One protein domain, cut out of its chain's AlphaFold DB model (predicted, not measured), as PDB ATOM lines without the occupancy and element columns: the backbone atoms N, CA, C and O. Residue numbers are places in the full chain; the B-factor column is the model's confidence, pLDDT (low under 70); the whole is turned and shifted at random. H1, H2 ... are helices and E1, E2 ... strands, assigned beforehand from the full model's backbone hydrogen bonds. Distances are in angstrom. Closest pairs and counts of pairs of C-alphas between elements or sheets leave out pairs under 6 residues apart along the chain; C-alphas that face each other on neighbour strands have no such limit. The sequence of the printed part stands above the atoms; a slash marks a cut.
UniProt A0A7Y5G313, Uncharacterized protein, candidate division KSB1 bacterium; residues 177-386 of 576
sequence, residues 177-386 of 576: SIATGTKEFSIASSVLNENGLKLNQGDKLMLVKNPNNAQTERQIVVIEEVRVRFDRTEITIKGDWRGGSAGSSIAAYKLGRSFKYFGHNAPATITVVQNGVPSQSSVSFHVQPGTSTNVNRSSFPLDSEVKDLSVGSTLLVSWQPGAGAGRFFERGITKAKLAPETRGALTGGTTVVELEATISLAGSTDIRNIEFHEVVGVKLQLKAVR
ATOM      1  N   SER A 177     241.448 249.934 324.136       95.75
ATOM      2  CA  SER A 177     242.331 249.083 323.337       95.75
ATOM      3  C   SER A 177     242.287 247.644 323.845       95.75
ATOM      4  O   SER A 177     242.359 247.394 325.047       95.75
ATOM      5  N   ILE A 178     242.251 246.694 322.920       97.38
ATOM      6  CA  ILE A 178     242.405 245.268 323.194       97.38
ATOM      7  C   ILE A 178     243.887 245.000 323.461       97.38
ATOM      8  O   ILE A 178     244.748 245.342 322.642       97.38
ATOM      9  N   ALA A 179     244.189 244.396 324.604       96.44
ATOM     10  CA  ALA A 179     245.542 244.076 325.046       96.44
ATOM     11  C   ALA A 179     245.560 242.748 325.809       96.44
ATOM     12  O   ALA A 179     244.514 242.144 326.048       96.44
ATOM     13  N   THR A 180     246.752 242.274 326.177       96.44
ATOM     14  CA  THR A 180     246.872 241.067 327.002       96.44
ATOM     15  C   THR A 180     246.018 241.205 328.263       96.44
ATOM     16  O   THR A 180     246.089 242.229 328.941       96.44
ATOM     17  N   GLY A 181     245.202 240.195 328.563       96.12
ATOM     18  CA  GLY A 181     244.255 240.224 329.677       96.12
ATOM     19  C   GLY A 181     242.822 240.628 329.302       96.12
ATOM     20  O   GLY A 181     241.931 240.473 330.136       96.12
ATOM     21  N   THR A 182     242.550 241.106 328.079       97.50
ATOM     22  CA  THR A 182     241.173 241.400 327.639       97.50
ATOM     23  C   THR A 182     240.337 240.116 327.590       97.50
ATOM     24  O   THR A 182     240.700 239.164 326.899       97.50
ATOM     25  N   LYS A 183     239.205 240.103 328.304       97.69
ATOM     26  CA  LYS A 183     238.271 238.961 328.379       97.69
ATOM     27  C   LYS A 183     236.932 239.209 327.700       97.69
ATOM     28  O   LYS A 183     236.245 238.267 327.321       97.69
ATOM     29  N   GLU A 184     236.559 240.473 327.571       97.69
ATOM     30  CA  GLU A 184     235.248 240.868 327.085       97.69
ATOM     31  C   GLU A 184     235.374 241.581 325.747       97.69
ATOM     32  O   GLU A 184     236.162 242.520 325.577       97.69
ATOM     33  N   PHE A 185     234.565 241.141 324.794       98.25
ATOM     34  CA  PHE A 185     234.536 241.663 323.441       98.25
ATOM     35  C   PHE A 185     233.113 242.043 323.054       98.25
ATOM     36  O   PHE A 185     232.149 241.482 323.556       98.25
ATOM     37  N   SER A 186     232.968 242.990 322.135       97.69
ATOM     38  CA  SER A 186     231.675 243.433 321.636       97.69
ATOM     39  C   SER A 186     231.657 243.522 320.116       97.69
ATOM     40  O   SER A 186     232.583 244.036 319.475       97.69
ATOM     41  N   ILE A 187     230.544 243.104 319.530       97.25
ATOM     42  CA  ILE A 187     230.246 243.243 318.105       97.25
ATOM     43  C   ILE A 187     228.901 243.939 317.924       97.25
ATOM     44  O   ILE A 187     228.020 243.804 318.764       97.25
ATOM     45  N   ALA A 188     228.748 244.717 316.850       94.81
ATOM     46  CA  ALA A 188     227.450 245.299 316.522       94.81
ATOM     47  C   ALA A 188     226.457 244.164 316.252       94.81
ATOM     48  O   ALA A 188     226.744 243.283 315.438       94.81
ATOM     49  N   SER A 189     225.306 244.177 316.921       94.62
ATOM     50  CA  SER A 189     224.309 243.117 316.749       94.62
ATOM     51  C   SER A 189     223.737 243.103 315.331       94.62
ATOM     52  O   SER A 189     223.388 242.037 314.831       94.62
ATOM     53  N   SER A 190     223.722 244.252 314.642       92.31
ATOM     54  CA  SER A 190     223.352 244.341 313.225       92.31
ATOM     55  C   SER A 190     224.229 243.455 312.337       92.31
ATOM     56  O   SER A 190     223.694 242.687 311.551       92.31
ATOM     57  N   VAL A 191     225.552 243.450 312.543       94.12
ATOM     58  CA  VAL A 191     226.492 242.619 311.765       94.12
ATOM     59  C   VAL A 191     226.194 241.129 311.939       94.12
ATOM     60  O   VAL A 191     226.279 240.368 310.980       94.12
ATOM     61  N   LEU A 192     225.828 240.696 313.150       95.12
ATOM     62  CA  LEU A 192     225.438 239.307 313.396       95.12
ATOM     63  C   LEU A 192     224.119 238.964 312.688       95.12
ATOM     64  O   LEU A 192     224.044 237.956 311.988       95.12
ATOM     65  N   ASN A 193     223.112 239.831 312.816       93.19
ATOM     66  CA  ASN A 193     221.786 239.628 312.233       93.19
ATOM     67  C   ASN A 193     221.810 239.630 310.695       93.19
ATOM     68  O   ASN A 193     221.233 238.735 310.082       93.19
ATOM     69  N   GLU A 194     222.513 240.583 310.078       93.81
ATOM     70  CA  GLU A 194     222.670 240.707 308.619       93.81
ATOM     71  C   GLU A 194     223.325 239.468 307.997       93.81
ATOM     72  O   GLU A 194     222.985 239.077 306.884       93.81
ATOM     73  N   ASN A 195     224.232 238.817 308.732       92.81
ATOM     74  CA  ASN A 195     224.930 237.612 308.284       92.81
ATOM     75  C   ASN A 195     224.278 236.311 308.786       92.81
ATOM     76  O   ASN A 195     224.865 235.239 308.641       92.81
ATOM     77  N   GLY A 196     223.095 236.384 309.415       94.12
ATOM     78  CA  GLY A 196     222.395 235.221 309.970       94.12
ATOM     79  C   GLY A 196     223.201 234.454 311.029       94.12
ATOM     80  O   GLY A 196     222.960 233.267 311.256       94.12
ATOM     81  N   LEU A 197     224.177 235.106 311.666       94.75
ATOM     82  CA  LEU A 197     225.118 234.483 312.585       94.75
ATOM     83  C   LEU A 197     224.655 234.661 314.029       94.75
ATOM     84  O   LEU A 197     224.364 235.765 314.477       94.75
ATOM     85  N   LYS A 198     224.657 233.572 314.797       94.75
ATOM     86  CA  LYS A 198     224.419 233.600 316.246       94.75
ATOM     87  C   LYS A 198     225.673 233.159 316.984       94.75
ATOM     88  O   LYS A 198     226.292 232.167 316.591       94.75
ATOM     89  N   LEU A 199     226.022 233.889 318.039       96.62
ATOM     90  CA  LEU A 199     227.067 233.526 318.992       96.62
ATOM     91  C   LEU A 199     226.395 233.011 320.261       96.62
ATOM     92  O   LEU A 199     225.556 233.703 320.832       96.62
ATOM     93  N   ASN A 200     226.761 231.809 320.683       97.06
ATOM     94  CA  ASN A 200     226.222 231.140 321.856       97.06
ATOM     95  C   ASN A 200     227.351 230.787 322.826       97.06
ATOM     96  O   ASN A 200     228.512 230.626 322.437       97.06
ATOM     97  N   GLN A 201     226.994 230.594 324.093       97.94
ATOM     98  CA  GLN A 201     227.897 229.999 325.071       97.94
ATOM     99  C   GLN A 201     228.422 228.644 324.563       97.94
ATOM    100  O   GLN A 201     227.667 227.826 324.042       97.94
ATOM    101  N   GLY A 202     229.725 228.408 324.718       97.38
ATOM    102  CA  GLY A 202     230.403 227.198 324.254       97.38
ATOM    103  C   GLY A 202     230.908 227.255 322.809       97.38
ATOM    104  O   GLY A 202     231.743 226.423 322.444       97.38
ATOM    105  N   ASP A 203     230.488 228.242 322.011       97.81
ATOM    106  CA  ASP A 203     231.050 228.447 320.676       97.81
ATOM    107  C   ASP A 203     232.556 228.729 320.765       97.81
ATOM    108  O   ASP A 203     233.043 229.412 321.673       97.81
ATOM    109  N   LYS A 204     233.305 228.211 319.790       98.00
ATOM    110  CA  LYS A 204     234.740 228.470 319.651       98.00
ATOM    111  C   LYS A 204     234.955 229.625 318.689       98.00
ATOM    112  O   LYS A 204     234.426 229.608 317.579       98.00
ATOM    113  N   LEU A 205     235.773 230.592 319.083       97.81
ATOM    114  CA  LEU A 205     236.231 231.667 318.212       97.81
ATOM    115  C   LEU A 205     237.741 231.563 318.017       97.81
ATOM    116  O   LEU A 205     238.472 231.345 318.979       97.81
ATOM    117  N   MET A 206     238.222 231.770 316.795       97.12
ATOM    118  CA  MET A 206     239.630 232.092 316.571       97.12
ATOM    119  C   MET A 206     239.791 233.605 316.539       97.12
ATOM    120  O   MET A 206     239.316 234.252 315.608       97.12
ATOM    121  N   LEU A 207     240.462 234.156 317.548       97.62
ATOM    122  CA  LEU A 207     240.880 235.552 317.591       97.62
ATOM    123  C   LEU A 207     242.206 235.707 316.851       97.62
ATOM    124  O   LEU A 207     243.126 234.918 317.065       97.62
ATOM    125  N   VAL A 208     242.307 236.716 315.992       96.25
ATOM    126  CA  VAL A 208     243.463 236.956 315.124       96.25
ATOM    127  C   VAL A 208     243.793 238.442 315.133       96.25
ATOM    128  O   VAL A 208     242.983 239.272 314.718       96.25
ATOM    129  N   LYS A 209     245.002 238.790 315.584       94.81
ATOM    130  CA  LYS A 209     245.426 240.189 315.737       94.81
ATOM    131  C   LYS A 209     245.477 240.940 314.405       94.81
ATOM    132  O   LYS A 209     244.979 242.054 314.303       94.81
ATOM    133  N   ASN A 210     246.096 240.351 313.386       92.19
ATOM    134  CA  ASN A 210     246.185 240.917 312.042       92.19
ATOM    135  C   ASN A 210     246.050 239.794 311.001       92.19
ATOM    136  O   ASN A 210     247.055 239.152 310.691       92.19
ATOM    137  N   PRO A 211     244.852 239.566 310.434       90.88
ATOM    138  CA  PRO A 211     244.611 238.452 309.514       90.88
ATOM    139  C   PRO A 211     245.418 238.534 308.208       90.88
ATOM    140  O   PRO A 211     245.601 237.516 307.549       90.88
ATOM    141  N   ASN A 212     245.961 239.707 307.864       90.56
ATOM    142  CA  ASN A 212     246.786 239.896 306.668       90.56
ATOM    143  C   ASN A 212     248.261 239.513 306.888       90.56
ATOM    144  O   ASN A 212     249.033 239.462 305.933       90.56
ATOM    145  N   ASN A 213     248.677 239.254 308.133       91.12
ATOM    146  CA  ASN A 213     250.031 238.819 308.456       91.12
ATOM    147  C   ASN A 213     250.030 237.340 308.851       91.12
ATOM    148  O   ASN A 213     249.460 236.957 309.869       91.12
ATOM    149  N   ALA A 214     250.748 236.510 308.094       88.44
ATOM    150  CA  ALA A 214     250.805 235.079 308.369       88.44
ATOM    151  C   ALA A 214     251.430 234.734 309.733       88.44
ATOM    152  O   ALA A 214     251.094 233.701 310.291       88.44
ATOM    153  N   GLN A 215     252.318 235.565 310.291       89.75
ATOM    154  CA  GLN A 215     252.938 235.351 311.616       89.75
ATOM    155  C   GLN A 215     252.180 236.056 312.739       89.75
ATOM    156  O   GLN A 215     252.747 236.344 313.789       89.75
ATOM    157  N   THR A 216     250.920 236.411 312.502       91.62
ATOM    158  CA  THR A 216     250.128 237.115 313.496       91.62
ATOM    159  C   THR A 216     249.822 236.239 314.709       91.62
ATOM    160  O   THR A 216     249.601 235.027 314.592       91.62
ATOM    161  N   GLU A 217     249.766 236.891 315.867       93.12
ATOM    162  CA  GLU A 217     249.261 236.288 317.090       93.12
ATOM    163  C   GLU A 217     247.794 235.904 316.918       93.12
ATOM    164  O   GLU A 217     246.975 236.668 316.389       93.12
ATOM    165  N   ARG A 218     247.471 234.700 317.382       93.81
ATOM    166  CA  ARG A 218     246.142 234.111 317.264       93.81
ATOM    167  C   ARG A 218     245.858 233.197 318.441       93.81
ATOM    168  O   ARG A 218     246.769 232.588 318.993       93.81
ATOM    169  N   GLN A 219     244.589 233.075 318.795       95.25
ATOM    170  CA  GLN A 219     244.168 232.274 319.933       95.25
ATOM    171  C   GLN A 219     242.780 231.702 319.678       95.25
ATOM    172  O   GLN A 219     241.868 232.432 319.297       95.25
ATOM    173  N   ILE A 220     242.616 230.400 319.912       96.44
ATOM    174  CA  ILE A 220     241.287 229.794 319.979       96.44
ATOM    175  C   ILE A 220     240.758 230.008 321.391       96.44
ATOM    176  O   ILE A 220     241.408 229.644 322.371       96.44
ATOM    177  N   VAL A 221     239.580 230.603 321.480       97.69
ATOM    178  CA  VAL A 221     238.889 230.910 322.730       97.69
ATOM    179  C   VAL A 221     237.496 230.300 322.698       97.69
ATOM    180  O   VAL A 221     236.933 230.064 321.630       97.69
ATOM    181  N   VAL A 222     236.943 230.025 323.873       98.31
ATOM    182  CA  VAL A 222     235.575 229.519 324.026       98.31
ATOM    183  C   VAL A 222     234.740 230.622 324.644       98.31
ATOM    184  O   VAL A 222     235.182 231.238 325.610       98.31
ATOM    185  N   ILE A 223     233.546 230.860 324.118       98.44
ATOM    186  CA  ILE A 223     232.612 231.823 324.697       98.44
ATOM    187  C   ILE A 223     232.069 231.264 326.018       98.44
ATOM    188  O   ILE A 223     231.523 230.161 326.070       98.44
ATOM    189  N   GLU A 224     232.244 232.022 327.092       98.38
ATOM    190  CA  GLU A 224     231.732 231.730 328.430       98.38
ATOM    191  C   GLU A 224     230.347 232.330 328.654       98.38
ATOM    192  O   GLU A 224     229.480 231.655 329.201       98.38
ATOM    193  N   GLU A 225     230.126 233.554 328.179       98.12
ATOM    194  CA  GLU A 225     228.874 234.289 328.342       98.12
ATOM    195  C   GLU A 225     228.582 235.114 327.087       98.12
ATOM    196  O   GLU A 225     229.503 235.592 326.418       98.12
ATOM    197  N   VAL A 226     227.296 235.277 326.768       97.88
ATOM    198  CA  VAL A 226     226.808 236.170 325.715       97.88
ATOM    199  C   VAL A 226     225.668 236.998 326.285       97.88
ATOM    200  O   VAL A 226     224.709 236.441 326.816       97.88
ATOM    201  N   ARG A 227     225.738 238.315 326.113       96.62
ATOM    202  CA  ARG A 227     224.656 239.236 326.470       96.62
ATOM    203  C   ARG A 227     224.490 240.312 325.409       96.62
ATOM    204  O   ARG A 227     225.421 240.625 324.671       96.62
ATOM    205  N   VAL A 228     223.297 240.884 325.312       94.94
ATOM    206  CA  VAL A 228     223.040 242.037 324.441       94.94
ATOM    207  C   VAL A 228     222.971 243.279 325.311       94.94
ATOM    208  O   VAL A 228     222.238 243.300 326.297       94.94
ATOM    209  N   ARG A 229     223.734 244.311 324.948       94.12
ATOM    210  CA  ARG A 229     223.717 245.613 325.607       94.12
ATOM    211  C   ARG A 229     223.755 246.711 324.551       94.12
ATOM    212  O   ARG A 229     224.667 246.757 323.723       94.12
ATOM    213  N   PHE A 230     222.763 247.597 324.593       94.31
ATOM    214  CA  PHE A 230     222.538 248.615 323.565       94.31
ATOM    215  C   PHE A 230     222.423 247.998 322.158       94.31
ATOM    216  O   PHE A 230     221.651 247.067 321.940       94.31
ATOM    217  N   ASP A 231     223.207 248.507 321.208       92.88
ATOM    218  CA  ASP A 231     223.306 248.084 319.812       92.88
ATOM    219  C   ASP A 231     224.274 246.902 319.593       92.88
ATOM    220  O   ASP A 231     224.633 246.587 318.451       92.88
ATOM    221  N   ARG A 232     224.774 246.276 320.671       95.19
ATOM    222  CA  ARG A 232     225.895 245.330 320.604       95.19
ATOM    223  C   ARG A 232     225.639 244.023 321.339       95.19
ATOM    224  O   ARG A 232     225.036 243.977 322.407       95.19
ATOM    225  N   THR A 233     226.208 242.961 320.784       97.25
ATOM    226  CA  THR A 233     226.349 241.665 321.437       97.25
ATOM    227  C   THR A 233     227.721 241.628 322.092       97.25
ATOM    228  O   THR A 233     228.749 241.728 321.416       97.25
ATOM    229  N   GLU A 234     227.725 241.530 323.413       97.62
ATOM    230  CA  GLU A 234     228.911 241.388 324.242       97.62
ATOM    231  C   GLU A 234     229.142 239.911 324.540       97.62
ATOM    232  O   GLU A 234     228.201 239.163 324.816       97.62
ATOM    233  N   ILE A 235     230.397 239.492 324.454       98.25
ATOM    234  CA  ILE A 235     230.827 238.132 324.739       98.25
ATOM    235  C   ILE A 235     231.962 238.164 325.754       98.25
ATOM    236  O   ILE A 235     232.897 238.958 325.628       98.25
ATOM    237  N   THR A 236     231.905 237.249 326.710       98.31
ATOM    238  CA  THR A 236     232.999 236.973 327.640       98.31
ATOM    239  C   THR A 236     233.646 235.667 327.215       98.31
ATOM    240  O   THR A 236     232.948 234.683 326.964       98.31
ATOM    241  N   ILE A 237     234.969 235.643 327.082       98.19
ATOM    242  CA  ILE A 237     235.712 234.433 326.715       98.19
ATOM    243  C   ILE A 237     236.250 233.716 327.954       98.19
ATOM    244  O   ILE A 237     236.655 234.352 328.924       98.19
ATOM    245  N   LYS A 238     236.352 232.385 327.883       97.50
ATOM    246  CA  LYS A 238     237.074 231.596 328.884       97.50
ATOM    247  C   LYS A 238     238.556 231.960 328.849       97.50
ATOM    248  O   LYS A 238     239.231 231.740 327.839       97.50
ATOM    249  N   GLY A 239     239.068 232.459 329.970       95.81
ATOM    250  CA  GLY A 239     240.440 232.948 330.084       95.81
ATOM    251  C   GLY A 239     240.558 234.406 329.648       95.81
ATOM    252  O   GLY A 239     239.767 235.243 330.070       95.81
ATOM    253  N   ASP A 240     241.585 234.717 328.864       96.50
ATOM    254  CA  ASP A 240     241.919 236.070 328.426       96.50
ATOM    255  C   ASP A 240     242.702 236.036 327.105       96.50
ATOM    256  O   ASP A 240     243.316 235.021 326.756       96.50
ATOM    257  N   TRP A 241     242.672 237.142 326.361       97.00
ATOM    258  CA  TRP A 241     243.505 237.327 325.177       97.00
ATOM    259  C   TRP A 241     244.981 237.450 325.564       97.00
ATOM    260  O   TRP A 241     245.336 238.274 326.403       97.00
ATOM    261  N   ARG A 242     245.853 236.669 324.913       96.19
ATOM    262  CA  ARG A 242     247.295 236.606 325.228       96.19
ATOM    263  C   ARG A 242     248.224 237.112 324.130       96.19
ATOM    264  O   ARG A 242     249.421 237.233 324.361       96.19
ATOM    265  N   GLY A 243     247.697 237.462 322.959       91.00
ATOM    266  CA  GLY A 243     248.494 237.877 321.797       91.00
ATOM    267  C   GLY A 243     248.935 239.349 321.782       91.00
ATOM    268  O   GLY A 243     249.089 239.942 320.709       91.00
ATOM    269  N   GLY A 244     249.117 239.974 322.950       93.06
ATOM    270  CA  GLY A 244     249.614 241.349 323.078       93.06
ATOM    271  C   GLY A 244     248.595 242.437 322.718       93.06
ATOM    272  O   GLY A 244     247.393 242.196 322.630       93.06
ATOM    273  N   SER A 245     249.073 243.665 322.491       94.75
ATOM    274  CA  SER A 245     248.219 244.790 322.070       94.75
ATOM    275  C   SER A 245     247.701 244.586 320.643       94.75
ATOM    276  O   SER A 245     248.507 244.490 319.713       94.75
ATOM    277  N   ALA A 246     246.381 244.503 320.472       93.38
ATOM    278  CA  ALA A 246     245.694 244.377 319.183       93.38
ATOM    279  C   ALA A 246     245.063 245.701 318.700       93.38
ATOM    280  O   ALA A 246     244.597 245.777 317.568       93.38
ATOM    281  N   GLY A 247     245.096 246.763 319.512       93.62
ATOM    282  CA  GLY A 247     244.543 248.072 319.155       93.62
ATOM    283  C   GLY A 247     243.026 248.148 319.346       93.62
ATOM    284  O   GLY A 247     242.481 247.572 320.282       93.62
ATOM    285  N   SER A 248     242.323 248.879 318.477       94.94
ATOM    286  CA  SER A 248     240.884 249.161 318.631       94.94
ATOM    287  C   SER A 248     239.950 248.008 318.251       94.94
ATOM    288  O   SER A 248     238.763 248.054 318.575       94.94
ATOM    289  N   SER A 249     240.445 247.011 317.515       96.69
ATOM    290  CA  SER A 249     239.653 245.871 317.053       96.69
ATOM    291  C   SER A 249     240.519 244.639 316.805       96.69
ATOM    292  O   SER A 249     241.694 244.761 316.474       96.69
ATOM    293  N   ILE A 250     239.917 243.458 316.920       97.50
ATOM    294  CA  ILE A 250     240.535 242.165 316.618       97.50
ATOM    295  C   ILE A 250     239.638 241.380 315.659       97.50
ATOM    296  O   ILE A 250     238.410 241.415 315.778       97.50
ATOM    297  N   ALA A 251     240.238 240.670 314.703       97.62
ATOM    298  CA  ALA A 251     239.475 239.791 313.828       97.62
ATOM    299  C   ALA A 251     239.069 238.529 314.597       97.62
ATOM    300  O   ALA A 251     239.870 237.973 315.350       97.62
ATOM    301  N   ALA A 252     237.841 238.066 314.394       97.69
ATOM    302  CA  ALA A 252     237.354 236.828 314.979       97.69
ATOM    303  C   ALA A 252     236.612 235.979 313.952       97.69
ATOM    304  O   ALA A 252     235.900 236.495 313.093       97.69
ATOM    305  N   TYR A 253     236.752 234.665 314.079       97.62
ATOM    306  CA  TYR A 253     236.070 233.690 313.234       97.62
ATOM    307  C   TYR A 253     235.367 232.681 314.122       97.62
ATOM    308  O   TYR A 253     236.017 232.064 314.969       97.62
ATOM    309  N   LYS A 254     234.060 232.490 313.930       97.50
ATOM    310  CA  LYS A 254     233.352 231.392 314.587       97.50
ATOM    311  C   LYS A 254     233.803 230.080 313.962       97.50
ATOM    312  O   LYS A 254     233.712 229.916 312.750       97.50
ATOM    313  N   LEU A 255     234.311 229.171 314.783       96.88
ATOM    314  CA  LEU A 255     234.832 227.892 314.325       96.88
ATOM    315  C   LEU A 255     233.730 226.837 314.330       96.88
ATOM    316  O   LEU A 255     233.017 226.677 315.322       96.88
ATOM    317  N   GLY A 256     233.628 226.112 313.221       94.31
ATOM    318  CA  GLY A 256     232.838 224.895 313.099       94.31
ATOM    319  C   GLY A 256     233.703 223.682 313.411       94.31
ATOM    320  O   GLY A 256     234.221 223.520 314.522       94.31
ATOM    321  N   ARG A 257     233.879 222.816 312.413       94.62
ATOM    322  CA  ARG A 257     234.726 221.629 312.533       94.62
ATOM    323  C   ARG A 257     236.202 221.988 312.391       94.62
ATOM    324  O   ARG A 257     236.579 223.014 311.826       94.62
ATOM    325  N   SER A 258     237.051 221.135 312.950       95.44
ATOM    326  CA  SER A 258     238.503 221.221 312.807       95.44
ATOM    327  C   SER A 258     239.012 219.923 312.205       95.44
ATOM    328  O   SER A 258     238.550 218.854 312.598       95.44
ATOM    329  N   PHE A 259     239.959 220.029 311.284       95.62
ATOM    330  CA  PHE A 259     240.524 218.910 310.545       95.62
ATOM    331  C   PHE A 259     242.046 218.953 310.625       95.62
ATOM    332  O   PHE A 259     242.658 220.021 310.747       95.62
ATOM    333  N   LYS A 260     242.674 217.789 310.524       94.94
ATOM    334  CA  LYS A 260     244.116 217.654 310.321       94.94
ATOM    335  C   LYS A 260     244.419 217.352 308.858       94.94
ATOM    336  O   LYS A 260     243.529 217.097 308.053       94.94
ATOM    337  N   TYR A 261     245.697 217.387 308.503       93.25
ATOM    338  CA  TYR A 261     246.148 216.944 307.187       93.25
ATOM    339  C   TYR A 261     246.041 215.412 307.059       93.25
ATOM    340  O   TYR A 261     246.341 214.676 308.009       93.25
ATOM    341  N   PHE A 262     245.649 214.910 305.883       93.38
ATOM    342  CA  PHE A 262     245.553 213.467 305.633       93.38
ATOM    343  C   PHE A 262     246.868 212.721 305.909       93.38
ATOM    344  O   PHE A 262     247.926 213.047 305.361       93.38
ATOM    345  N   GLY A 263     246.796 211.661 306.715       90.50
ATOM    346  CA  GLY A 263     247.962 210.865 307.091       90.50
ATOM    347  C   GLY A 263     248.754 211.407 308.279       90.50
ATOM    348  O   GLY A 263     249.825 210.877 308.561       90.50
ATOM    349  N   HIS A 264     248.235 212.404 309.011       90.94
ATOM    350  CA  HIS A 264     248.837 212.856 310.273       90.94
ATOM    351  C   HIS A 264     248.984 211.726 311.314       90.94
ATOM    352  O   HIS A 264     249.868 211.778 312.165       90.94
ATOM    353  N   ASN A 265     248.126 210.708 311.242       91.62
ATOM    354  CA  ASN A 265     248.084 209.540 312.121       91.62
ATOM    355  C   ASN A 265     248.623 208.256 311.457       91.62
ATOM    356  O   ASN A 265     248.381 207.162 311.966       91.62
ATOM    357  N   ALA A 266     249.317 208.358 310.316       89.94
ATOM    358  CA  ALA A 266     249.914 207.192 309.667       89.94
ATOM    359  C   ALA A 266     251.003 206.546 310.560       89.94
ATOM    360  O   ALA A 266     251.671 207.258 311.318       89.94
ATOM    361  N   PRO A 267     251.230 205.219 310.473       88.75
ATOM    362  CA  PRO A 267     252.327 204.557 311.181       88.75
ATOM    363  C   PRO A 267     253.691 205.161 310.817       88.75
ATOM    364  O   PRO A 267     253.928 205.500 309.661       88.75
ATOM    365  N   ALA A 268     254.600 205.273 311.790       87.06
ATOM    366  CA  ALA A 268     255.911 205.895 311.578       87.06
ATOM    367  C   ALA A 268     256.829 205.092 310.638       87.06
ATOM    368  O   ALA A 268     257.685 205.667 309.964       87.06
ATOM    369  N   THR A 269     256.641 203.773 310.572       88.38
ATOM    370  CA  THR A 269     257.384 202.867 309.696       88.38
ATOM    371  C   THR A 269     256.426 201.980 308.913       88.38
ATOM    372  O   THR A 269     255.330 201.649 309.368       88.38
ATOM    373  N   ILE A 270     256.848 201.597 307.713       87.62
ATOM    374  CA  ILE A 270     256.175 200.614 306.869       87.62
ATOM    375  C   ILE A 270     257.158 199.518 306.487       87.62
ATOM    376  O   ILE A 270     258.343 199.777 306.289       87.62
ATOM    377  N   THR A 271     256.666 198.291 306.358       84.62
ATOM    378  CA  THR A 271     257.459 197.195 305.803       84.62
ATOM    379  C   THR A 271     257.356 197.253 304.286       84.62
ATOM    380  O   THR A 271     256.281 197.048 303.726       84.62
ATOM    381  N   VAL A 272     258.469 197.541 303.621       81.81
ATOM    382  CA  VAL A 272     258.588 197.503 302.164       81.81
ATOM    383  C   VAL A 272     259.373 196.250 301.806       81.81
ATOM    384  O   VAL A 272     260.441 195.998 302.354       81.81
ATOM    385  N   VAL A 273     258.851 195.436 300.894       79.69
ATOM    386  CA  VAL A 273     259.597 194.285 300.377       79.69
ATOM    387  C   VAL A 273     260.394 194.758 299.169       79.69
ATOM    388  O   VAL A 273     259.823 195.035 298.117       79.69
ATOM    389  N   GLN A 274     261.713 194.866 299.320       77.25
ATOM    390  CA  GLN A 274     262.626 195.112 298.203       77.25
ATOM    391  C   GLN A 274     263.382 193.819 297.910       77.25
ATOM    392  O   GLN A 274     264.001 193.242 298.800       77.25
ATOM    393  N   ASN A 275     263.309 193.340 296.666       79.81
ATOM    394  CA  ASN A 275     263.987 192.117 296.216       79.81
ATOM    395  C   ASN A 275     263.683 190.867 297.077       79.81
ATOM    396  O   ASN A 275     264.560 190.043 297.310       79.81
ATOM    397  N   GLY A 276     262.448 190.731 297.575       78.25
ATOM    398  CA  GLY A 276     262.015 189.572 298.374       78.25
ATOM    399  C   GLY A 276     262.409 189.604 299.856       78.25
ATOM    400  O   GLY A 276     262.023 188.700 300.592       78.25
ATOM    401  N   VAL A 277     263.113 190.644 300.318       79.62
ATOM    402  CA  VAL A 277     263.469 190.829 301.734       79.62
ATOM    403  C   VAL A 277     262.592 191.933 302.343       79.62
ATOM    404  O   VAL A 277     262.553 193.040 301.799       79.62
ATOM    405  N   PRO A 278     261.877 191.675 303.454       80.94
ATOM    406  CA  PRO A 278     261.148 192.719 304.163       80.94
ATOM    407  C   PRO A 278     262.137 193.680 304.838       80.94
ATOM    408  O   PRO A 278     262.925 193.269 305.688       80.94
ATOM    409  N   SER A 279     262.090 194.962 304.481       82.81
ATOM    410  CA  SER A 279     262.848 196.032 305.135       82.81
ATOM    411  C   SER A 279     261.898 197.094 305.691       82.81
ATOM    412  O   SER A 279     260.829 197.350 305.138       82.81
ATOM    413  N   GLN A 280     262.253 197.701 306.825       85.12
ATOM    414  CA  GLN A 280     261.481 198.815 307.371       85.12
ATOM    415  C   GLN A 280     261.912 200.124 306.708       85.12
ATOM    416  O   GLN A 280     263.097 200.448 306.666       85.12
ATOM    417  N   SER A 281     260.941 200.890 306.220       84.88
ATOM    418  CA  SER A 281     261.130 202.232 305.676       84.88
ATOM    419  C   SER A 281     260.337 203.243 306.501       84.88
ATOM    420  O   SER A 281     259.189 202.985 306.870       84.88
ATOM    421  N   SER A 282     260.939 204.390 306.812       86.44
ATOM    422  CA  SER A 282     260.271 205.465 307.550       86.44
ATOM    423  C   SER A 282     259.267 206.198 306.661       86.44
ATOM    424  O   SER A 282     259.585 206.594 305.539       86.44
ATOM    425  N   VAL A 283     258.061 206.440 307.175       85.75
ATOM    426  CA  VAL A 283     257.056 207.251 306.479       85.75
ATOM    427  C   VAL A 283     257.438 208.726 306.580       85.75
ATOM    428  O   VAL A 283     257.643 209.254 307.672       85.75
ATOM    429  N   SER A 284     257.519 209.415 305.439       85.62
ATOM    430  CA  SER A 284     257.748 210.863 305.428       85.62
ATOM    431  C   SER A 284     256.472 211.613 305.814       85.62
ATOM    432  O   SER A 284     255.478 211.575 305.083       85.62
ATOM    433  N   PHE A 285     256.534 212.347 306.925       87.12
ATOM    434  CA  PHE A 285     255.505 213.303 307.346       87.12
ATOM    435  C   PHE A 285     255.779 214.722 306.849       87.12
ATOM    436  O   PHE A 285     254.992 215.622 307.106       87.12
ATOM    437  N   HIS A 286     256.872 214.954 306.126       84.25
ATOM    438  CA  HIS A 286     257.146 216.271 305.567       84.25
ATOM    439  C   HIS A 286     256.450 216.440 304.221       84.25
ATOM    440  O   HIS A 286     256.415 215.516 303.399       84.25
ATOM    441  N   VAL A 287     255.920 217.639 303.979       74.81
ATOM    442  CA  VAL A 287     255.506 218.052 302.635       74.81
ATOM    443  C   VAL A 287     256.766 218.089 301.776       74.81
ATOM    444  O   VAL A 287     257.569 219.000 301.928       74.81
ATOM    445  N   GLN A 288     256.971 217.074 300.930       61.44
ATOM    446  CA  GLN A 288     258.213 216.959 300.168       61.44
ATOM    447  C   GLN A 288     258.377 218.165 299.236       61.44
ATOM    448  O   GLN A 288     257.526 218.384 298.366       61.44
ATOM    449  N   PRO A 289     259.453 218.945 299.388       50.75
ATOM    450  CA  PRO A 289     259.859 219.861 298.355       50.75
ATOM    451  C   PRO A 289     260.536 219.047 297.249       50.75
ATOM    452  O   PRO A 289     261.156 218.010 297.494       50.75
ATOM    453  N   GLY A 290     260.463 219.544 296.019       53.12
ATOM    454  CA  GLY A 290     261.551 219.291 295.081       53.12
ATOM    455  C   GLY A 290     262.818 220.010 295.564       53.12
ATOM    456  O   GLY A 290     263.114 220.096 296.751       53.12
ATOM    457  N   THR A 291     263.560 220.630 294.659       48.53
ATOM    458  CA  THR A 291     264.761 221.416 294.994       48.53
ATOM    459  C   THR A 291     264.479 222.782 295.656       48.53
ATOM    460  O   THR A 291     265.411 223.563 295.846       48.53
ATOM    461  N   SER A 292     263.229 223.118 296.010       54.16
ATOM    462  CA  SER A 292     262.839 224.442 296.528       54.16
ATOM    463  C   SER A 292     262.707 224.498 298.057       54.16
ATOM    464  O   SER A 292     262.222 223.577 298.702       54.16
ATOM    465  N   THR A 293     263.078 225.630 298.663       59.59
ATOM    466  CA  THR A 293     262.969 225.853 300.121       59.59
ATOM    467  C   THR A 293     261.542 226.137 300.602       59.59
ATOM    468  O   THR A 293     261.249 225.948 301.782       59.59
ATOM    469  N   ASN A 294     260.647 226.551 299.703       65.12
ATOM    470  CA  ASN A 294     259.220 226.734 299.963       65.12
ATOM    471  C   ASN A 294     258.393 225.982 298.920       65.12
ATOM    472  O   ASN A 294     258.789 225.886 297.753       65.12
ATOM    473  N   VAL A 295     257.228 225.493 299.338       71.75
ATOM    474  CA  VAL A 295     256.248 224.832 298.476       71.75
ATOM    475  C   VAL A 295     254.935 225.600 298.571       71.75
ATOM    476  O   VAL A 295     254.299 225.639 299.624       71.75
ATOM    477  N   ASN A 296     254.530 226.210 297.461       79.81
ATOM    478  CA  ASN A 296     253.229 226.859 297.342       79.81
ATOM    479  C   ASN A 296     252.178 225.801 297.003       79.81
ATOM    480  O   ASN A 296     252.280 225.137 295.972       79.81
ATOM    481  N   ARG A 297     251.171 225.634 297.863       81.50
ATOM    482  CA  ARG A 297     250.085 224.666 297.649       81.50
ATOM    483  C   ARG A 297     248.728 225.333 297.772       81.50
ATOM    484  O   ARG A 297     248.504 226.113 298.690       81.50
ATOM    485  N   SER A 298     247.826 225.005 296.858       87.12
ATOM    486  CA  SER A 298     246.403 225.363 296.930       87.12
ATOM    487  C   SER A 298     245.511 224.155 297.215       87.12
ATOM    488  O   SER A 298     244.372 224.348 297.609       87.12
ATOM    489  N   SER A 299     246.010 222.922 297.061       91.12
ATOM    490  CA  SER A 299     245.240 221.688 297.263       91.12
ATOM    491  C   SER A 299     245.674 220.964 298.535       91.12
ATOM    492  O   SER A 299     246.852 220.612 298.675       91.12
ATOM    493  N   PHE A 300     244.718 220.690 299.423       91.94
ATOM    494  CA  PHE A 300     244.954 220.077 300.728       91.94
ATOM    495  C   PHE A 300     243.970 218.928 300.994       91.94
ATOM    496  O   PHE A 300     242.762 219.158 300.990       91.94
ATOM    497  N   PRO A 301     244.456 217.696 301.224       93.44
ATOM    498  CA  PRO A 301     243.614 216.594 301.672       93.44
ATOM    499  C   PRO A 301     243.354 216.695 303.184       93.44
ATOM    500  O   PRO A 301     244.300 216.788 303.976       93.44
ATOM    501  N   LEU A 302     242.081 216.673 303.583       95.25
ATOM    502  CA  LEU A 302     241.671 216.644 304.991       95.25
ATOM    503  C   LEU A 302     241.885 215.243 305.593       95.25
ATOM    504  O   LEU A 302     242.137 214.267 304.894       95.25
ATOM    505  N   ASP A 303     241.802 215.095 306.904       94.00
ATOM    506  CA  ASP A 303     241.951 213.800 307.583       94.00
ATOM    507  C   ASP A 303     240.716 212.892 307.495       94.00
ATOM    508  O   ASP A 303     240.766 211.746 307.940       94.00
ATOM    509  N   SER A 304     239.619 213.389 306.925       93.00
ATOM    510  CA  SER A 304     238.326 212.717 306.881       93.00
ATOM    511  C   SER A 304     237.533 213.060 305.617       93.00
ATOM    512  O   SER A 304     237.802 214.038 304.913       93.00
ATOM    513  N   GLU A 305     236.540 212.224 305.316       93.75
ATOM    514  CA  GLU A 305     235.536 212.496 304.291       93.75
ATOM    515  C   GLU A 305     234.480 213.470 304.834       93.75
ATOM    516  O   GLU A 305     233.796 213.198 305.820       93.75
ATOM    517  N   VAL A 306     234.337 214.607 304.155       92.81
ATOM    518  CA  VAL A 306     233.426 215.703 304.503       92.81
ATOM    519  C   VAL A 306     232.565 216.032 303.284       92.81
ATOM    520  O   VAL A 306     233.056 216.606 302.311       92.81
ATOM    521  N   LYS A 307     231.286 215.641 303.321       86.94
ATOM    522  CA  LYS A 307     230.363 215.733 302.169       86.94
ATOM    523  C   LYS A 307     229.681 217.091 302.013       86.94
ATOM    524  O   LYS A 307     229.214 217.416 300.930       86.94
ATOM    525  N   ASP A 308     229.605 217.857 303.089       89.19
ATOM    526  CA  ASP A 308     228.812 219.084 303.221       89.19
ATOM    527  C   ASP A 308     229.678 220.351 303.324       89.19
ATOM    528  O   ASP A 308     229.192 221.418 303.697       89.19
ATOM    529  N   LEU A 309     230.969 220.256 302.988       89.94
ATOM    530  CA  LEU A 309     231.854 221.414 302.977       89.94
ATOM    531  C   LEU A 309     231.506 222.329 301.795       89.94
ATOM    532  O   LEU A 309     231.640 221.950 300.630       89.94
ATOM    533  N   SER A 310     231.051 223.541 302.097       89.19
ATOM    534  CA  SER A 310     230.523 224.457 301.084       89.19
ATOM    535  C   SER A 310     231.638 225.177 300.322       89.19
ATOM    536  O   SER A 310     232.527 225.781 300.924       89.19
ATOM    537  N   VAL A 311     231.570 225.168 298.988       91.56
ATOM    538  CA  VAL A 311     232.407 226.038 298.144       91.56
ATOM    539  C   VAL A 311     232.061 227.503 298.447       91.56
ATOM    540  O   VAL A 311     230.895 227.844 298.619       91.56
ATOM    541  N   GLY A 312     233.076 228.357 298.556       90.00
ATOM    542  CA  GLY A 312     232.963 229.753 298.986       90.00
ATOM    543  C   GLY A 312     233.088 229.964 300.499       90.00
ATOM    544  O   GLY A 312     233.253 231.101 300.930       90.00
ATOM    545  N   SER A 313     233.054 228.897 301.309       91.69
ATOM    546  CA  SER A 313     233.301 229.005 302.752       91.69
ATOM    547  C   SER A 313     234.781 229.259 303.047       91.69
ATOM    548  O   SER A 313     235.672 228.838 302.301       91.69
ATOM    549  N   THR A 314     235.043 229.964 304.146       94.94
ATOM    550  CA  THR A 314     236.402 230.265 304.589       94.94
ATOM    551  C   THR A 314     236.966 229.106 305.403       94.94
ATOM    552  O   THR A 314     236.357 228.637 306.367       94.94
ATOM    553  N   LEU A 315     238.177 228.686 305.053       95.31
ATOM    554  CA  LEU A 315     238.991 227.741 305.798       95.31
ATOM    555  C   LEU A 315     240.201 228.474 306.383       95.31
ATOM    556  O   LEU A 315     240.977 229.113 305.664       95.31
ATOM    557  N   LEU A 316     240.369 228.383 307.699       95.69
ATOM    558  CA  LEU A 316     241.565 228.864 308.375       95.69
ATOM    559  C   LEU A 316     242.603 227.756 308.361       95.69
ATOM    560  O   LEU A 316     242.349 226.664 308.862       95.69
ATOM    561  N   VAL A 317     243.773 228.043 307.809       93.75
ATOM    562  CA  VAL A 317     244.884 227.098 307.746       93.75
ATOM    563  C   VAL A 317     245.995 227.611 308.635       93.75
ATOM    564  O   VAL A 317     246.529 228.700 308.408       93.75
ATOM    565  N   SER A 318     246.370 226.830 309.639       91.69
ATOM    566  CA  SER A 318     247.506 227.152 310.492       91.69
ATOM    567  C   SER A 318     248.521 226.035 310.517       91.69
ATOM    568  O   SER A 318     248.173 224.860 310.455       91.69
ATOM    569  N   TRP A 319     249.792 226.409 310.625       88.31
ATOM    570  CA  TRP A 319     250.849 225.436 310.835       88.31
ATOM    571  C   TRP A 319     251.979 225.985 311.693       88.31
ATOM    572  O   TRP A 319     252.282 227.179 311.658       88.31
ATOM    573  N   GLN A 320     252.602 225.105 312.475       82.44
ATOM    574  CA  GLN A 320     253.745 225.439 313.322       82.44
ATOM    575  C   GLN A 320     255.025 224.822 312.733       82.44
ATOM    576  O   GLN A 320     255.111 223.591 312.629       82.44
ATOM    577  N   PRO A 321     256.030 225.625 312.333       72.81
ATOM    578  CA  PRO A 321     257.338 225.081 311.989       72.81
ATOM    579  C   PRO A 321     258.025 224.520 313.238       72.81
ATOM    580  O   PRO A 321     257.796 224.999 314.345       72.81
ATOM    581  N   GLY A 322     258.919 223.543 313.060       66.94
ATOM    582  CA  GLY A 322     259.745 223.022 314.161       66.94
ATOM    583  C   GLY A 322     260.649 224.084 314.807       66.94
ATOM    584  O   GLY A 322     260.982 223.969 315.980       66.94
ATOM    585  N   ALA A 323     260.997 225.143 314.065       65.00
ATOM    586  CA  ALA A 323     261.647 226.350 314.566       65.00
ATOM    587  C   ALA A 323     261.017 227.600 313.918       65.00
ATOM    588  O   ALA A 323     260.888 227.667 312.694       65.00
ATOM    589  N   GLY A 324     260.639 228.596 314.727       70.50
ATOM    590  CA  GLY A 324     260.056 229.867 314.274       70.50
ATOM    591  C   GLY A 324     258.573 230.051 314.624       70.50
ATOM    592  O   GLY A 324     257.948 229.201 315.252       70.50
ATOM    593  N   ALA A 325     258.009 231.197 314.231       77.31
ATOM    594  CA  ALA A 325     256.617 231.534 314.528       77.31
ATOM    595  C   ALA A 325     255.637 230.757 313.636       77.31
ATOM    596  O   ALA A 325     255.855 230.612 312.428       77.31
ATOM    597  N   GLY A 326     254.527 230.316 314.230       83.69
ATOM    598  CA  GLY A 326     253.439 229.661 313.518       83.69
ATOM    599  C   GLY A 326     252.843 230.536 312.431       83.69
ATOM    600  O   GLY A 326     252.642 231.733 312.630       83.69
ATOM    601  N   ARG A 327     252.489 229.923 311.308       89.06
ATOM    602  CA  ARG A 327     251.832 230.595 310.193       89.06
ATOM    603  C   ARG A 327     250.320 230.405 310.239       89.06
ATOM    604  O   ARG A 327     249.837 229.373 310.700       89.06
ATOM    605  N   PHE A 328     249.600 231.391 309.732       91.44
ATOM    606  CA  PHE A 328     248.149 231.445 309.642       91.44
ATOM    607  C   PHE A 328     247.731 232.012 308.286       91.44
ATOM    608  O   PHE A 328     248.325 232.976 307.806       91.44
ATOM    609  N   PHE A 329     246.701 231.428 307.685       92.44
ATOM    610  CA  PHE A 329     246.139 231.875 306.420       92.44
ATOM    611  C   PHE A 329     244.615 231.742 306.448       92.44
ATOM    612  O   PHE A 329     244.086 230.673 306.741       92.44
ATOM    613  N   GLU A 330     243.921 232.821 306.103       94.00
ATOM    614  CA  GLU A 330     242.493 232.834 305.766       94.00
ATOM    615  C   GLU A 330     242.366 232.533 304.262       94.00
ATOM    616  O   GLU A 330     243.016 233.212 303.459       94.00
ATOM    617  N   ARG A 331     241.615 231.493 303.869       94.06
ATOM    618  CA  ARG A 331     241.403 231.135 302.455       94.06
ATOM    619  C   ARG A 331     239.975 230.680 302.186       94.06
ATOM    620  O   ARG A 331     239.482 229.793 302.871       94.06
ATOM    621  N   GLY A 332     239.351 231.213 301.143       95.00
ATOM    622  CA  GLY A 332     238.126 230.662 300.570       95.00
ATOM    623  C   GLY A 332     238.360 229.313 299.883       95.00
ATOM    624  O   GLY A 332     239.387 229.101 299.228       95.00
ATOM    625  N   ILE A 333     237.404 228.395 300.017       95.38
ATOM    626  CA  ILE A 333     237.394 227.110 299.306       95.38
ATOM    627  C   ILE A 333     236.811 227.325 297.908       95.38
ATOM    628  O   ILE A 333     235.658 227.722 297.773       95.38
ATOM    629  N   THR A 334     237.569 227.027 296.856       96.50
ATOM    630  CA  THR A 334     237.100 227.104 295.459       96.50
ATOM    631  C   THR A 334     236.560 225.774 294.951       96.50
ATOM    632  O   THR A 334     235.732 225.745 294.041       96.50
ATOM    633  N   LYS A 335     236.999 224.662 295.548       94.19
ATOM    634  CA  LYS A 335     236.529 223.318 295.209       94.19
ATOM    635  C   LYS A 335     236.699 222.372 296.389       94.19
ATOM    636  O   LYS A 335     237.703 222.435 297.089       94.19
ATOM    637  N   ALA A 336     235.762 221.448 296.561       93.44
ATOM    638  CA  ALA A 336     235.897 220.307 297.458       93.44
ATOM    639  C   ALA A 336     235.537 219.039 296.676       93.44
ATOM    640  O   ALA A 336     234.502 218.997 296.010       93.44
ATOM    641  N   LYS A 337     236.407 218.026 296.694       93.75
ATOM    642  CA  LYS A 337     236.173 216.751 296.000       93.75
ATOM    643  C   LYS A 337     236.596 215.575 296.864       93.75
ATOM    644  O   LYS A 337     237.587 215.666 297.581       93.75
ATOM    645  N   LEU A 338     235.886 214.460 296.740       93.19
ATOM    646  CA  LEU A 338     236.317 213.199 297.330       93.19
ATOM    647  C   LEU A 338     237.421 212.589 296.470       93.19
ATOM    648  O   LEU A 338     237.271 212.478 295.252       93.19
ATOM    649  N   ALA A 339     238.528 212.209 297.098       91.19
ATOM    650  CA  ALA A 339     239.610 211.489 296.448       91.19
ATOM    651  C   ALA A 339     240.235 210.469 297.412       91.19
ATOM    652  O   ALA A 339     240.280 210.717 298.620       91.19
ATOM    653  N   PRO A 340     240.712 209.319 296.907       91.88
ATOM    654  CA  PRO A 340     241.550 208.434 297.698       91.88
ATOM    655  C   PRO A 340     242.936 209.062 297.869       91.88
ATOM    656  O   PRO A 340     243.548 209.506 296.899       91.88
ATOM    657  N   GLU A 341     243.447 209.062 299.095       91.81
ATOM    658  CA  GLU A 341     244.816 209.472 299.405       91.81
ATOM    659  C   GLU A 341     245.550 208.333 300.119       91.81
ATOM    660  O   GLU A 341     244.950 207.538 300.852       91.81
ATOM    661  N   THR A 342     246.866 208.261 299.917       88.19
ATOM    662  CA  THR A 342     247.733 207.255 300.545       88.19
ATOM    663  C   THR A 342     248.934 207.928 301.204       88.19
ATOM    664  O   THR A 342     249.637 208.736 300.594       88.19
ATOM    665  N   ARG A 343     249.203 207.576 302.465       87.50
ATOM    666  CA  ARG A 343     250.390 207.994 303.223       87.50
ATOM    667  C   ARG A 343     250.937 206.800 304.002       87.50
ATOM    668  O   ARG A 343     250.326 206.347 304.966       87.50
ATOM    669  N   GLY A 344     252.107 206.298 303.608       85.94
ATOM    670  CA  GLY A 344     252.654 205.076 304.201       85.94
ATOM    671  C   GLY A 344     251.702 203.894 303.987       85.94
ATOM    672  O   GLY A 344     251.293 203.639 302.860       85.94
ATOM    673  N   ALA A 345     251.326 203.207 305.070       83.88
ATOM    674  CA  ALA A 345     250.348 202.116 305.040       83.88
ATOM    675  C   ALA A 345     248.886 202.593 305.160       83.88
ATOM    676  O   ALA A 345     247.969 201.782 305.054       83.88
ATOM    677  N   LEU A 346     248.648 203.891 305.388       88.00
ATOM    678  CA  LEU A 346     247.303 204.448 305.491       88.00
ATOM    679  C   LEU A 346     246.780 204.808 304.097       88.00
ATOM    680  O   LEU A 346     247.351 205.671 303.433       88.00
ATOM    681  N   THR A 347     245.684 204.179 303.677       90.88
ATOM    682  CA  THR A 347     244.923 204.547 302.471       90.88
ATOM    683  C   THR A 347     243.464 204.745 302.851       90.88
ATOM    684  O   THR A 347     242.899 203.911 303.555       90.88
ATOM    685  N   GLY A 348     242.852 205.838 302.400       90.19
ATOM    686  CA  GLY A 348     241.460 206.145 302.718       90.19
ATOM    687  C   GLY A 348     240.874 207.230 301.824       90.19
ATOM    688  O   GLY A 348     241.605 208.004 301.206       90.19
ATOM    689  N   GLY A 349     239.544 207.269 301.748       91.75
ATOM    690  CA  GLY A 349     238.821 208.372 301.120       91.75
ATOM    691  C   GLY A 349     238.897 209.627 301.989       91.75
ATOM    692  O   GLY A 349     238.734 209.556 303.205       91.75
ATOM    693  N   THR A 350     239.155 210.770 301.364       94.75
ATOM    694  CA  THR A 350     239.196 212.075 302.025       94.75
ATOM    695  C   THR A 350     238.585 213.153 301.140       94.75
ATOM    696  O   THR A 350     238.531 213.019 299.914       94.75
ATOM    697  N   THR A 351     238.134 214.244 301.757       95.25
ATOM    698  CA  THR A 351     237.839 215.477 301.035       95.25
ATOM    699  C   THR A 351     239.125 216.260 300.782       95.25
ATOM    700  O   THR A 351     239.798 216.720 301.703       95.25
ATOM    701  N   VAL A 352     239.443 216.463 299.506       93.94
ATOM    702  CA  VAL A 352     240.505 217.361 299.052       93.94
ATOM    703  C   VAL A 352     239.898 218.720 298.744       93.94
ATOM    704  O   VAL A 352     239.044 218.840 297.861       93.94
ATOM    705  N   VAL A 353     240.357 219.739 299.466       94.94
ATOM    706  CA  VAL A 353     239.960 221.132 299.251       94.94
ATOM    707  C   VAL A 353     240.972 221.845 298.363       94.94
ATOM    708  O   VAL A 353     242.181 221.722 298.566       94.94
ATOM    709  N   GLU A 354     240.481 222.598 297.385       94.62
ATOM    710  CA  GLU A 354     241.256 223.575 296.626       94.62
ATOM    711  C   GLU A 354     240.923 224.972 297.168       94.62
ATOM    712  O   GLU A 354     239.757 225.316 297.371       94.62
ATOM    713  N   LEU A 355     241.963 225.746 297.461       94.62
ATOM    714  CA  LEU A 355     241.894 227.074 298.062       94.62
ATOM    715  C   LEU A 355     242.077 228.157 296.998       94.62
ATOM    716  O   LEU A 355     242.822 227.973 296.034       94.62
ATOM    717  N   GLU A 356     241.461 229.315 297.218       93.69
ATOM    718  CA  GLU A 356     241.481 230.463 296.295       93.69
ATOM    719  C   GLU A 356     242.880 231.018 295.999       93.69
ATOM    720  O   GLU A 356     243.116 231.605 294.945       93.69
ATOM    721  N   ALA A 357     243.822 230.823 296.920       91.69
ATOM    722  CA  ALA A 357     245.194 231.274 296.782       91.69
ATOM    723  C   ALA A 357     246.145 230.280 297.437       91.69
ATOM    724  O   ALA A 357     245.857 229.703 298.491       91.69
ATOM    725  N   THR A 358     247.326 230.122 296.842       89.06
ATOM    726  CA  THR A 358     248.349 229.239 297.391       89.06
ATOM    727  C   THR A 358     248.782 229.686 298.784       89.06
ATOM    728  O   THR A 358     248.881 230.879 299.093       89.06
ATOM    729  N   ILE A 359     249.082 228.706 299.622       86.62
ATOM    730  CA  ILE A 359     249.728 228.882 300.912       86.62
ATOM    731  C   ILE A 359     251.185 228.457 300.756       86.62
ATOM    732  O   ILE A 359     251.464 227.369 300.247       86.62
ATOM    733  N   SER A 360     252.102 229.319 301.194       83.12
ATOM    734  CA  SER A 360     253.527 228.998 301.247       83.12
ATOM    735  C   SER A 360     253.813 228.174 302.499       83.12
ATOM    736  O   SER A 360     253.617 228.636 303.629       83.12
ATOM    737  N   LEU A 361     254.244 226.935 302.288       77.94
ATOM    738  CA  LEU A 361     254.749 226.047 303.326       77.94
ATOM    739  C   LEU A 361     256.272 226.017 303.231       77.94
ATOM    740  O   LEU A 361     256.818 225.959 302.126       77.94
ATOM    741  N   ALA A 362     256.964 225.989 304.369       71.62
ATOM    742  CA  ALA A 362     258.390 225.682 304.340       71.62
ATOM    743  C   ALA A 362     258.585 224.243 303.839       71.62
ATOM    744  O   ALA A 362     257.794 223.359 304.182       71.62
ATOM    745  N   GLY A 363     259.648 223.989 303.075       63.31
ATOM    746  CA  GLY A 363     259.945 222.670 302.502       63.31
ATOM    747  C   GLY A 363     260.131 221.547 303.535       63.31
ATOM    748  O   GLY A 363     260.082 220.382 303.182       63.31
ATOM    749  N   SER A 364     260.294 221.858 304.823       73.44
ATOM    750  CA  SER A 364     260.366 220.874 305.914       73.44
ATOM    751  C   SER A 364     259.120 220.854 306.809       73.44
ATOM    752  O   SER A 364     259.171 220.362 307.935       73.44
ATOM    753  N   THR A 365     257.979 221.379 306.355       83.00
ATOM    754  CA  THR A 365     256.754 221.407 307.173       83.00
ATOM    755  C   THR A 365     256.238 219.993 307.425       83.00
ATOM    756  O   THR A 365     255.908 219.276 306.479       83.00
ATOM    757  N   ASP A 366     256.158 219.602 308.696       87.19
ATOM    758  CA  ASP A 366     255.518 218.358 309.123       87.19
ATOM    759  C   ASP A 366     253.993 218.490 309.002       87.19
ATOM    760  O   ASP A 366     253.389 219.396 309.582       87.19
ATOM    761  N   ILE A 367     253.363 217.586 308.250       88.25
ATOM    762  CA  ILE A 367     251.919 217.580 308.001       88.25
ATOM    763  C   ILE A 367     251.102 217.463 309.292       88.25
ATOM    764  O   ILE A 367     249.968 217.931 309.337       88.25
ATOM    765  N   ARG A 368     251.667 216.882 310.357       89.94
ATOM    766  CA  ARG A 368     251.003 216.725 311.662       89.94
ATOM    767  C   ARG A 368     250.784 218.057 312.372       89.94
ATOM    768  O   ARG A 368     249.874 218.174 313.192       89.94
ATOM    769  N   ASN A 369     251.584 219.060 312.019       89.81
ATOM    770  CA  ASN A 369     251.476 220.413 312.548       89.81
ATOM    771  C   ASN A 369     250.542 221.294 311.715       89.81
ATOM    772  O   ASN A 369     250.392 222.464 312.055       89.81
ATOM    773  N   ILE A 370     249.958 220.779 310.627       90.81
ATOM    774  CA  ILE A 370     248.986 221.506 309.809       90.81
ATOM    775  C   ILE A 370     247.584 221.241 310.359       90.81
ATOM    776  O   ILE A 370     247.148 220.096 310.500       90.81
ATOM    777  N   GLU A 371     246.873 222.323 310.642       93.94
ATOM    778  CA  GLU A 371     245.503 222.329 311.138       93.94
ATOM    779  C   GLU A 371     244.622 223.166 310.219       93.94
ATOM    780  O   GLU A 371     245.034 224.223 309.728       93.94
ATOM    781  N   PHE A 372     243.398 222.692 310.021       95.25
ATOM    782  CA  PHE A 372     242.363 223.372 309.264       95.25
ATOM    783  C   PHE A 372     241.167 223.616 310.175       95.25
ATOM    784  O   PHE A 372     240.711 222.699 310.858       95.25
ATOM    785  N   HIS A 373     240.619 224.825 310.156       96.44
ATOM    786  CA  HIS A 373     239.380 225.142 310.855       96.44
ATOM    787  C   HIS A 373     238.369 225.728 309.881       96.44
ATOM    788  O   HIS A 373     238.634 226.728 309.216       96.44
ATOM    789  N   GLU A 374     237.205 225.099 309.816       95.56
ATOM    790  CA  GLU A 374     236.052 225.606 309.083       95.56
ATOM    791  C   GLU A 374     235.498 226.846 309.792       95.56
ATOM    792  O   GLU A 374     235.282 226.827 311.009       95.56
ATOM    793  N   VAL A 375     235.265 227.922 309.041       96.00
ATOM    794  CA  VAL A 375     234.605 229.126 309.556       96.00
ATOM    795  C   VAL A 375     233.105 229.023 309.319       96.00
ATOM    796  O   VAL A 375     232.649 228.808 308.199       96.00
ATOM    797  N   VAL A 376     232.330 229.238 310.378       94.69
ATOM    798  CA  VAL A 376     230.873 229.351 310.310       94.69
ATOM    799  C   VAL A 376     230.505 230.821 310.131       94.69
ATOM    800  O   VAL A 376     230.668 231.626 311.049       94.69
ATOM    801  N   GLY A 377     229.979 231.167 308.957       92.25
ATOM    802  CA  GLY A 377     229.566 232.529 308.622       92.25
ATOM    803  C   GLY A 377     230.722 233.376 308.092       92.25
ATOM    804  O   GLY A 377     231.463 232.943 307.213       92.25
ATOM    805  N   VAL A 378     230.854 234.599 308.606       93.25
ATOM    806  CA  VAL A 378     231.780 235.610 308.078       93.25
ATOM    807  C   VAL A 378     232.856 236.002 309.086       93.25
ATOM    808  O   VAL A 378     232.731 235.774 310.291       93.25
ATOM    809  N   LYS A 379     233.916 236.651 308.591       95.56
ATOM    810  CA  LYS A 379     234.913 237.318 309.431       95.56
ATOM    811  C   LYS A 379     234.261 238.429 310.251       95.56
ATOM    812  O   LYS A 379     233.684 239.364 309.703       95.56
ATOM    813  N   LEU A 380     234.432 238.361 311.563       97.19
ATOM    814  CA  LEU A 380     233.930 239.344 312.511       97.19
ATOM    815  C   LEU A 380     235.035 240.322 312.911       97.19
ATOM    816  O   LEU A 380     236.207 239.957 312.996       97.19
ATOM    817  N   GLN A 381     234.649 241.565 313.192       97.19
ATOM    818  CA  GLN A 381     235.521 242.571 313.797       97.19
ATOM    819  C   GLN A 381     235.017 242.864 315.205       97.19
ATOM    820  O   GLN A 381     234.011 243.554 315.393       97.19
ATOM    821  N   LEU A 382     235.706 242.307 316.196       97.88
ATOM    822  CA  LEU A 382     235.382 242.516 317.597       97.88
ATOM    823  C   LEU A 382     236.093 243.762 318.109       97.88
ATOM    824  O   LEU A 382     237.259 243.996 317.797       97.88
ATOM    825  N   LYS A 383     235.405 244.544 318.933       98.00
ATOM    826  CA  LYS A 383     236.009 245.586 319.771       98.00
ATOM    827  C   LYS A 383     236.064 245.086 321.209       98.00
ATOM    828  O   LYS A 383     235.414 244.094 321.525       98.00
ATOM    829  N   ALA A 384     236.783 245.768 322.092       97.25
ATOM    830  CA  ALA A 384     236.571 245.565 323.524       97.25
ATOM    831  C   ALA A 384     235.126 245.948 323.912       97.25
ATOM    832  O   ALA A 384     234.392 246.561 323.125       97.25
ATOM    833  N   VAL A 385     234.688 245.580 325.110       96.88
ATOM    834  CA  VAL A 385     233.437 246.102 325.678       96.88
ATOM    835  C   VAL A 385     233.592 247.585 326.042       96.88
ATOM    836  O   VAL A 385     234.691 248.040 326.357       96.88
ATOM    837  N   ARG A 386     232.506 248.367 325.937       94.75
ATOM    838  CA  ARG A 386     232.528 249.806 326.241       94.75
ATOM    839  C   ARG A 386     232.959 250.044 327.689       94.75
ATOM    840  O   ARG A 386     232.396 249.448 328.603       94.75
TER     841      ARG A 386
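AT A GLANCE: This is residues 177 to 386 of the 576 residues of an uncharacterized protein of candidate division KSB1 bacterium (UniProt A0A7Y5G313). Two strand-built lobes stand end to end, with a two-stranded arm, E6 and E7, reaching out beyond the second. The first lobe is a small closed barrel of E1, E4, E3, E2, E5 and E13, with the short helix H1 where E1 ends and E4 begins; in the second, the sheet runs on from E5 through E12, E9, E10, E11 and E8 and folds round at the bends of E10 and E11. The printed part has 210 residues, with one named helix and 13 named strands in the order E1, H1, E2 to E13; neighbour strands are antiparallel and the class is mostly strand. It is only just compact, close to loose, with a radius of gyration of the C-alphas of 19.8 A; the C-alphas span 75 by 35 by 28 A.

IN THESE COORDINATES: E1, residues 184 to 188, begins at C-alpha 184 (235.248, 240.868, 327.085). H1 is residues 189 to 194, E2 204 to 208, E3 218 to 229 and 26.5 A long, E4 232 to 237, and E5 250 to 260 and 25.6 A long. E6 is residues 269 to 274, E7 277 to 282, E8 294 to 301 and E9 314 to 319. E10, residues 327 to 343, is 23.7 A long and E11, residues 346 to 362, 24.0 A. E12 is residues 370 to 375; E13, residues 380 to 384, ends at C-alpha 384 (236.571, 245.565, 323.524).

HOW THE PARTS SIT: Round the ring, N 185 and O 235 of E1 and E4 are 2.9 A apart, N 227 and O 234 of the hairpin E3 and E4 2.9 A, N 205 and O 221 of the hairpin E2 and E3 2.8 A, N 206 and O 253 of E2 and E5 2.9 A, N 252 and O 380 of E5 and E13 2.9 A, and N 186 and O 383 of E13 and E1 2.8 A. H1 is on the barrel and over none of its strands; the closest C-alphas of H1 and E4, Ser 189 and Arg 232, are 4.7 A apart. In H1 every O i to N i+4 pair is within hydrogen-bond range. E5 bends by 82 degrees at residue 257, and N 259 of E5 and O 372 of its antiparallel neighbour E12 are within hydrogen-bond range at 2.8 A. N 316 and O 373 of E9 and E12 are 2.8 A apart, N 317 and O 329 of the hairpin E9 and E10 2.9 A, N 337 and O 352 of the hairpin E10 and E11 3.0 A, and N 295 and O 361 of E8 and E11 2.9 A. E2 E3 E4 and E9 E10 E11 are meanders, each strand the antiparallel neighbour of the one before. E2 to E5, E8 to E11 and E9 to E12 are Greek keys, a meander of three with the first of four strands beside the fourth. In the hairpin E6 and E7, N 270 and O 281 are 2.8 A apart.

THE WHOLE: The C-alphas farthest apart, Phe 230 and Gly 276, are 75.4 A apart. The printed part has no cut. The links E4 to E5, E7 to E8 and E8 to E9 are long. Mean pLDDT of the printed part is 90.3, with residues 288 to 294, 322 to 323 and 363 under 70.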